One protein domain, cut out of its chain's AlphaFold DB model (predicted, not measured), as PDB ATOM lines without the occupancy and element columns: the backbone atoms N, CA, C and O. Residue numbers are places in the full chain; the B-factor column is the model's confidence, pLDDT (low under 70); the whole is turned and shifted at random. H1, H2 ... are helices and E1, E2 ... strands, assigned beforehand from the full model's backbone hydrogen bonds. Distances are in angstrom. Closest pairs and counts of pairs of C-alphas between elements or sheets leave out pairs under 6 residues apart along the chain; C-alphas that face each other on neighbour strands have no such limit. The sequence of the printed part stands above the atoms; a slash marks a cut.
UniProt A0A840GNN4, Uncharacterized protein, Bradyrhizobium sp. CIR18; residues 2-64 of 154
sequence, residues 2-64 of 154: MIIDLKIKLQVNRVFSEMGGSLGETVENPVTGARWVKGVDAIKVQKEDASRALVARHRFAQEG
ATOM      1  N   MET A   2     182.915 144.217 132.234       70.06
ATOM      2  CA  MET A   2     182.140 144.929 133.285       70.06
ATOM      3  C   MET A   2     182.863 145.278 134.606       70.06
ATOM      4  O   MET A   2     182.604 146.334 135.177       70.06
ATOM      5  N   ILE A   3     183.749 144.417 135.124       77.81
ATOM      6  CA  ILE A   3     184.424 144.672 136.414       77.81
ATOM      7  C   ILE A   3     185.442 145.816 136.302       77.81
ATOM      8  O   ILE A   3     185.572 146.614 137.230       77.81
ATOM      9  N   ILE A   4     186.160 145.902 135.180       82.75
ATOM     10  CA  ILE A   4     187.160 146.952 134.943       82.75
ATOM     11  C   ILE A   4     186.454 148.298 134.794       82.75
ATOM     12  O   ILE A   4     186.823 149.254 135.473       82.75
ATOM     13  N   ASP A   5     185.369 148.338 134.021       85.69
ATOM     14  CA  ASP A   5     184.581 149.555 133.813       85.69
ATOM     15  C   ASP A   5     184.007 150.093 135.128       85.69
ATOM     16  O   ASP A   5     184.013 151.301 135.368       85.69
ATOM     17  N   LEU A   6     183.547 149.208 136.022       90.00
ATOM     18  CA  LEU A   6     183.050 149.612 137.337       90.00
ATOM     19  C   LEU A   6     184.169 150.180 138.220       90.00
ATOM     20  O   LEU A   6     183.982 151.225 138.845       90.00
ATOM     21  N   LYS A   7     185.340 149.529 138.253       94.06
ATOM     22  CA  LYS A   7     186.505 150.023 139.007       94.06
ATOM     23  C   LYS A   7     186.961 151.390 138.497       94.06
ATOM     24  O   LYS A   7     187.185 152.284 139.310       94.06
ATOM     25  N   ILE A   8     187.029 151.570 137.179       95.38
ATOM     26  CA  ILE A   8     187.392 152.847 136.552       95.38
ATOM     27  C   ILE A   8     186.356 153.920 136.893       95.38
ATOM     28  O   ILE A   8     186.733 155.000 137.339       95.38
ATOM     29  N   LYS A   9     185.054 153.627 136.793       94.06
ATOM     30  CA  LYS A   9     183.998 154.579 137.181       94.06
ATOM     31  C   LYS A   9     184.099 155.003 138.647       94.06
ATOM     32  O   LYS A   9     183.936 156.185 138.954       94.06
ATOM     33  N   LEU A  10     184.376 154.067 139.557       95.62
ATOM     34  CA  LEU A  10     184.583 154.377 140.975       95.62
ATOM     35  C   LEU A  10     185.827 155.245 141.187       95.62
ATOM     36  O   LEU A  10     185.753 156.239 141.909       95.62
ATOM     37  N   GLN A  11     186.937 154.917 140.521       96.69
ATOM     38  CA  GLN A  11     188.161 155.716 140.559       96.69
ATOM     39  C   GLN A  11     187.913 157.141 140.051       96.69
ATOM     40  O   GLN A  11     188.278 158.097 140.730       96.69
ATOM     41  N   VAL A  12     187.245 157.293 138.906       97.19
ATOM     42  CA  VAL A  12     186.883 158.596 138.331       97.19
ATOM     43  C   VAL A  12     185.998 159.382 139.295       97.19
ATOM     44  O   VAL A  12     186.268 160.546 139.577       97.19
ATOM     45  N   ASN A  13     184.964 158.763 139.865       96.38
ATOM     46  CA  ASN A  13     184.112 159.449 140.835       96.38
ATOM     47  C   ASN A  13     184.891 159.931 142.058       96.38
ATOM     48  O   ASN A  13     184.673 161.062 142.493       96.38
ATOM     49  N   ARG A  14     185.812 159.108 142.564       96.62
ATOM     50  CA  ARG A  14     186.667 159.455 143.695       96.62
ATOM     51  C   ARG A  14     187.553 160.662 143.387       96.62
ATOM     52  O   ARG A  14     187.444 161.663 144.090       96.62
ATOM     53  N   VAL A  15     188.353 160.617 142.320       96.06
ATOM     54  CA  VAL A  15     189.300 161.711 142.016       96.06
ATOM     55  C   VAL A  15     188.586 163.034 141.724       96.06
ATOM     56  O   VAL A  15     189.064 164.091 142.114       96.06
ATOM     57  N   PHE A  16     187.398 162.992 141.112       95.44
ATOM     58  CA  PHE A  16     186.591 164.197 140.898       95.44
ATOM     59  C   PHE A  16     185.929 164.720 142.181       95.44
ATOM     60  O   PHE A  16     185.657 165.914 142.266       95.44
ATOM     61  N   SER A  17     185.654 163.860 143.170       93.12
ATOM     62  CA  SER A  17     185.136 164.293 144.480       93.12
ATOM     63  C   SER A  17     186.209 164.938 145.360       93.12
ATOM     64  O   SER A  17     185.901 165.811 146.162       93.12
ATOM     65  N   GLU A  18     187.467 164.537 145.168       92.75
ATOM     66  CA  GLU A  18     188.644 165.079 145.858       92.75
ATOM     67  C   GLU A  18     189.163 166.371 145.189       92.75
ATOM     68  O   GLU A  18     190.053 167.039 145.711       92.75
ATOM     69  N   MET A  19     188.605 166.748 144.033       89.00
ATOM     70  CA  MET A  19     189.039 167.910 143.265       89.00
ATOM     71  C   MET A  19     188.612 169.229 143.933       89.00
ATOM     72  O   MET A  19     187.425 169.498 144.149       89.00
ATOM     73  N   GLY A  20     189.597 170.091 144.190       88.12
ATOM     74  CA  GLY A  20     189.398 171.440 144.723       88.12
ATOM     75  C   GLY A  20     188.765 172.425 143.729       88.12
ATOM     76  O   GLY A  20     188.164 172.047 142.720       88.12
ATOM     77  N   GLY A  21     188.879 173.713 144.046       87.62
ATOM     78  CA  GLY A  21     188.426 174.825 143.209       87.62
ATOM     79  C   GLY A  21     186.979 175.266 143.450       87.62
ATOM     80  O   GLY A  21     186.115 174.468 143.849       87.62
ATOM     81  N   SER A  22     186.727 176.547 143.202       91.56
ATOM     82  CA  SER A  22     185.432 177.215 143.377       91.56
ATOM     83  C   SER A  22     184.576 177.152 142.108       91.56
ATOM     84  O   SER A  22     185.061 176.844 141.021       91.56
ATOM     85  N   LEU A  23     183.275 177.440 142.225       89.81
ATOM     86  CA  LEU A  23     182.415 177.607 141.048       89.81
ATOM     87  C   LEU A  23     182.910 178.788 140.197       89.81
ATOM     88  O   LEU A  23     183.256 179.837 140.736       89.81
ATOM     89  N   GLY A  24     182.935 178.612 138.876       92.19
ATOM     90  CA  GLY A  24     183.457 179.581 137.909       92.19
ATOM     91  C   GLY A  24     184.978 179.549 137.729       92.19
ATOM     92  O   GLY A  24     185.495 180.255 136.868       92.19
ATOM     93  N   GLU A  25     185.703 178.736 138.500       95.50
ATOM     94  CA  GLU A  25     187.154 178.601 138.374       95.50
ATOM     95  C   GLU A  25     187.528 177.618 137.260       95.50
ATOM     96  O   GLU A  25     186.926 176.548 137.124       95.50
ATOM     97  N   THR A  26     188.558 177.963 136.486       96.62
ATOM     98  CA  THR A  26     189.194 177.032 135.552       96.62
ATOM     99  C   THR A  26     190.044 176.037 136.332       96.62
ATOM    100  O   THR A  26     191.059 176.404 136.921       96.62
ATOM    101  N   VAL A  27     189.653 174.770 136.291       95.44
ATOM    102  CA  VAL A  27     190.339 173.643 136.929       95.44
ATOM    103  C   VAL A  27     190.828 172.652 135.871       95.44
ATOM    104  O   VAL A  27     190.424 172.708 134.707       95.44
ATOM    105  N   GLU A  28     191.713 171.737 136.259       95.62
ATOM    106  CA  GLU A  28     192.211 170.677 135.379       95.62
ATOM    107  C   GLU A  28     191.524 169.345 135.687       95.62
ATOM    108  O   GLU A  28     191.303 168.976 136.841       95.62
ATOM    109  N   ASN A  29     191.174 168.606 134.637       96.25
ATOM    110  CA  ASN A  29     190.727 167.230 134.733       96.25
ATOM    111  C   ASN A  29     191.892 166.391 135.283       96.25
ATOM    112  O   ASN A  29     192.928 166.296 134.619       96.25
ATOM    113  N   PRO A  30     191.749 165.754 136.458       95.00
ATOM    114  CA  PRO A  30     192.866 165.101 137.141       95.00
ATOM    115  C   PRO A  30     193.417 163.876 136.394       95.00
ATOM    116  O   PRO A  30     194.468 163.360 136.759       95.00
ATOM    117  N   VAL A  31     192.714 163.392 135.366       96.94
ATOM    118  CA  VAL A  31     193.117 162.227 134.569       96.94
ATOM    119  C   VAL A  31     193.671 162.640 133.207       96.94
ATOM    120  O   VAL A  31     194.672 162.085 132.760       96.94
ATOM    121  N   THR A  32     193.031 163.594 132.528       96.56
ATOM    122  CA  THR A  32     193.412 163.991 131.158       96.56
ATOM    123  C   THR A  32     194.265 165.260 131.110       96.56
ATOM    124  O   THR A  32     194.885 165.558 130.088       96.56
ATOM    125  N   GLY A  33     194.306 166.033 132.199       94.75
ATOM    126  CA  GLY A  33     194.916 167.363 132.254       94.75
ATOM    127  C   GLY A  33     194.172 168.422 131.429       94.75
ATOM    128  O   GLY A  33     194.679 169.529 131.259       94.75
ATOM    129  N   ALA A  34     192.996 168.103 130.875       94.25
ATOM    130  CA  ALA A  34     192.182 169.059 130.130       94.25
ATOM    131  C   ALA A  34     191.621 170.139 131.067       94.25
ATOM    132  O   ALA A  34     191.179 169.837 132.173       94.25
ATOM    133  N   ARG A  35     191.620 171.398 130.627       95.12
ATOM    134  CA  ARG A  35     191.075 172.520 131.404       95.12
ATOM    135  C   ARG A  35     189.574 172.659 131.183       95.12
ATOM    136  O   ARG A  35     189.120 172.534 130.049       95.12
ATOM    137  N   TRP A  36     188.837 172.952 132.249       95.38
ATOM    138  CA  TRP A  36     187.389 173.184 132.223       95.38
ATOM    139  C   TRP A  36     186.964 174.137 133.345       95.38
ATOM    140  O   TRP A  36     187.656 174.263 134.356       95.38
ATOM    141  N   VAL A  37     185.833 174.819 133.179       95.94
ATOM    142  CA  VAL A  37     185.291 175.783 134.145       95.94
ATOM    143  C   VAL A  37     184.288 175.094 135.067       95.94
ATOM    144  O   VAL A  37     183.205 174.668 134.650       95.94
ATOM    145  N   LYS A  38     184.619 174.998 136.357       92.44
ATOM    146  CA  LYS A  38     183.816 174.265 137.343       92.44
ATOM    147  C   LYS A  38     182.443 174.911 137.540       92.44
ATOM    148  O   LYS A  38     182.340 176.085 137.876       92.44
ATOM    149  N   GLY A  39     181.374 174.133 137.378       89.94
ATOM    150  CA  GLY A  39     179.995 174.617 137.533       89.94
ATOM    151  C   GLY A  39     179.428 175.354 136.317       89.94
ATOM    152  O   GLY A  39     178.245 175.679 136.329       89.94
ATOM    153  N   VAL A  40     180.241 175.575 135.279       94.25
ATOM    154  CA  VAL A  40     179.798 176.069 133.966       94.25
ATOM    155  C   VAL A  40     179.835 174.920 132.963       94.25
ATOM    156  O   VAL A  40     178.812 174.588 132.367       94.25
ATOM    157  N   ASP A  41     180.984 174.252 132.845       94.00
ATOM    158  CA  ASP A  41     181.127 173.074 131.998       94.00
ATOM    159  C   ASP A  41     180.559 171.826 132.685       94.00
ATOM    160  O   ASP A  41     180.620 171.645 133.909       94.00
ATOM    161  N   ALA A  42     180.016 170.914 131.878       94.69
ATOM    162  CA  ALA A  42     179.399 169.696 132.376       94.69
ATOM    163  C   ALA A  42     180.444 168.728 132.960       94.69
ATOM    164  O   ALA A  42     181.171 168.053 132.229       94.69
ATOM    165  N   ILE A  43     180.435 168.551 134.288       94.69
ATOM    166  CA  ILE A  43     181.290 167.568 134.982       94.69
ATOM    167  C   ILE A  43     181.108 166.137 134.450       94.69
ATOM    168  O   ILE A  43     182.031 165.328 134.503       94.69
ATOM    169  N   LYS A  44     179.917 165.813 133.926       95.75
ATOM    170  CA  LYS A  44     179.629 164.507 133.325       95.75
ATOM    171  C   LYS A  44     180.565 164.213 132.147       95.75
ATOM    172  O   LYS A  44     181.164 163.144 132.139       95.75
ATOM    173  N   VAL A  45     180.747 165.174 131.238       95.56
ATOM    174  CA  VAL A  45     181.644 165.040 130.075       95.56
ATOM    175  C   VAL A  45     183.081 164.811 130.548       95.56
ATOM    176  O   VAL A  45     183.734 163.865 130.128       95.56
ATOM    177  N   GLN A  46     183.528 165.574 131.548       96.56
ATOM    178  CA  GLN A  46     184.875 165.431 132.113       96.56
ATOM    179  C   GLN A  46     185.135 164.037 132.708       96.56
ATOM    180  O   GLN A  46     186.223 163.476 132.559       96.56
ATOM    181  N   LYS A  47     184.130 163.457 133.375       97.12
ATOM    182  CA  LYS A  47     184.201 162.090 133.908       97.12
ATOM    183  C   LYS A  47     184.177 161.032 132.805       97.12
ATOM    184  O   LYS A  47     184.836 160.002 132.944       97.12
ATOM    185  N   GLU A  48     183.422 161.258 131.736       96.50
ATOM    186  CA  GLU A  48     183.381 160.361 130.578       96.50
ATOM    187  C   GLU A  48     184.739 160.337 129.868       96.50
ATOM    188  O   GLU A  48     185.281 159.253 129.660       96.50
ATOM    189  N   ASP A  49     185.347 161.499 129.625       96.50
ATOM    190  CA  ASP A  49     186.680 161.614 129.018       96.50
ATOM    191  C   ASP A  49     187.753 160.937 129.881       96.50
ATOM    192  O   ASP A  49     188.572 160.158 129.388       96.50
ATOM    193  N   ALA A  50     187.714 161.170 131.198       97.56
ATOM    194  CA  ALA A  50     188.598 160.506 132.151       97.56
ATOM    195  C   ALA A  50     188.420 158.978 132.136       97.56
ATOM    196  O   ALA A  50     189.396 158.232 132.219       97.56
ATOM    197  N   SER A  51     187.179 158.503 132.001       97.56
ATOM    198  CA  SER A  51     186.893 157.069 131.917       97.56
ATOM    199  C   SER A  51     187.464 156.467 130.633       97.56
ATOM    200  O   SER A  51     188.140 155.443 130.715       97.56
ATOM    201  N   ARG A  52     187.256 157.109 129.472       97.31
ATOM    202  CA  ARG A  52     187.799 156.640 128.184       97.31
ATOM    203  C   ARG A  52     189.328 156.572 128.214       97.31
ATOM    204  O   ARG A  52     189.899 155.541 127.869       97.31
ATOM    205  N   ALA A  53     189.981 157.604 128.749       97.88
ATOM    206  CA  ALA A  53     191.435 157.639 128.895       97.88
ATOM    207  C   ALA A  53     191.981 156.502 129.786       97.88
ATOM    208  O   ALA A  53     192.976 155.858 129.444       97.88
ATOM    209  N   LEU A  54     191.328 156.214 130.921       97.88
ATOM    210  CA  LEU A  54     191.742 155.127 131.821       97.88
ATOM    211  C   LEU A  54     191.469 153.738 131.239       97.88
ATOM    212  O   LEU A  54     192.282 152.834 131.442       97.88
ATOM    213  N   VAL A  55     190.363 153.562 130.509       96.94
ATOM    214  CA  VAL A  55     190.082 152.316 129.779       96.94
ATOM    215  C   VAL A  55     191.157 152.085 128.723       96.94
ATOM    216  O   VAL A  55     191.718 150.993 128.671       96.94
ATOM    217  N   ALA A  56     191.514 153.114 127.950       97.19
ATOM    218  CA  ALA A  56     192.563 153.001 126.944       97.19
ATOM    219  C   ALA A  56     193.929 152.678 127.559       97.19
ATOM    220  O   ALA A  56     194.629 151.793 127.076       97.19
ATOM    221  N   ARG A  57     194.286 153.311 128.685       97.81
ATOM    222  CA  ARG A  57     195.500 152.955 129.437       97.81
ATOM    223  C   ARG A  57     195.487 151.498 129.895       97.81
ATOM    224  O   ARG A  57     196.518 150.833 129.819       97.81
ATOM    225  N   HIS A  58     194.346 151.000 130.371       96.69
ATOM    226  CA  HIS A  58     194.218 149.611 130.804       96.69
ATOM    227  C   HIS A  58     194.353 148.626 129.638       96.69
ATOM    228  O   HIS A  58     195.116 147.670 129.751       96.69
ATOM    229  N   ARG A  59     193.662 148.877 128.522       96.06
ATOM    230  CA  ARG A  59     193.757 148.055 127.307       96.06
ATOM    231  C   ARG A  59     195.166 148.064 126.732       96.06
ATOM    232  O   ARG A  59     195.720 147.005 126.471       96.06
ATOM    233  N   PHE A  60     195.799 149.233 126.646       97.62
ATOM    234  CA  PHE A  60     197.188 149.340 126.203       97.62
ATOM    235  C   PHE A  60     198.144 148.512 127.074       97.62
ATOM    236  O   PHE A  60     199.049 147.877 126.551       97.62
ATOM    237  N   ALA A  61     197.924 148.448 128.390       96.69
ATOM    238  CA  ALA A  61     198.729 147.604 129.275       96.69
ATOM    239  C   ALA A  61     198.524 146.088 129.053       96.69
ATOM    240  O   ALA A  61     199.342 145.296 129.513       96.69
ATOM    241  N   GLN A  62     197.435 145.679 128.396       95.25
ATOM    242  CA  GLN A  62     197.131 144.281 128.072       95.25
ATOM    243  C   GLN A  62     197.576 143.896 126.658       95.25
ATOM    244  O   GLN A  62     198.016 142.772 126.442       95.25
ATOM    245  N   GLU A  63     197.414 144.818 125.711       94.25
ATOM    246  CA  GLU A  63     197.583 144.587 124.273       94.25
ATOM    247  C   GLU A  63     198.940 145.090 123.753       94.25
ATOM    248  O   GLU A  63     199.443 144.587 122.753       94.25
ATOM    249  N   GLY A  64     199.525 146.094 124.411       92.00
ATOM    250  CA  GLY A  64     200.770 146.729 123.996       92.00
ATOM    251  C   GLY A  64     202.032 145.958 124.407       92.00
ATOM    252  O   GLY A  64     201.968 144.957 125.127       92.00
TER     253      GLY A  64
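AT A GLANCE: This is residues 2 to 64 of the 154 residues of an uncharacterized protein of Bradyrhizobium sp. CIR18 (UniProt A0A840GNN4). Two helices, H1 and H2, pack on each other and cross aslant, running opposite ways, and a small hairpin of strands E1 and E2 with its loops makes a head beyond the end of H1 and the beginning of H2. Residues 59 to 64, at the far end of H2, stick out. The printed part has 63 residues, in the order H1, E1, E2, H2, with one antiparallel sheet, E1 - E2, and is mostly helix. It is only just compact, close to loose, with a radius of gyration of the C-alphas of 12.6 A and spans of 40 by 19 by 16 A.

IN THESE COORDINATES: H1, residues 2 to 17, begins at C-alpha 2 (182.140, 144.929, 133.285) and is 22.6 A long. E1 is residues 26 to 28, 7.0 A, and E2 residues 35 to 37, 7.2 A. H2, residues 43 to 63, is 30.1 A long and ends at C-alpha 63 (197.583, 144.587, 124.273).

HOW THE PARTS SIT: H1 touches residues 47 to 55 of H2 alone; the closest C-alphas, of Val 12 and Lys 47, are 6.2 A apart. The helices run opposite ways at a steep tilt of 46 degrees. In both, every O i to N i+4 pair is within hydrogen-bond range. In the hairpin E1 and E2, N 27 and O 36, 2.8 A apart, are within hydrogen-bond range. H1 and E2 are apart, as are E1 and H2.

THE WHOLE: The C-alphas farthest apart, of Gly 24 and Glu 63, are 40.1 A apart. The printed part has no cut and no long link, and no printed residue is under 70 in pLDDT.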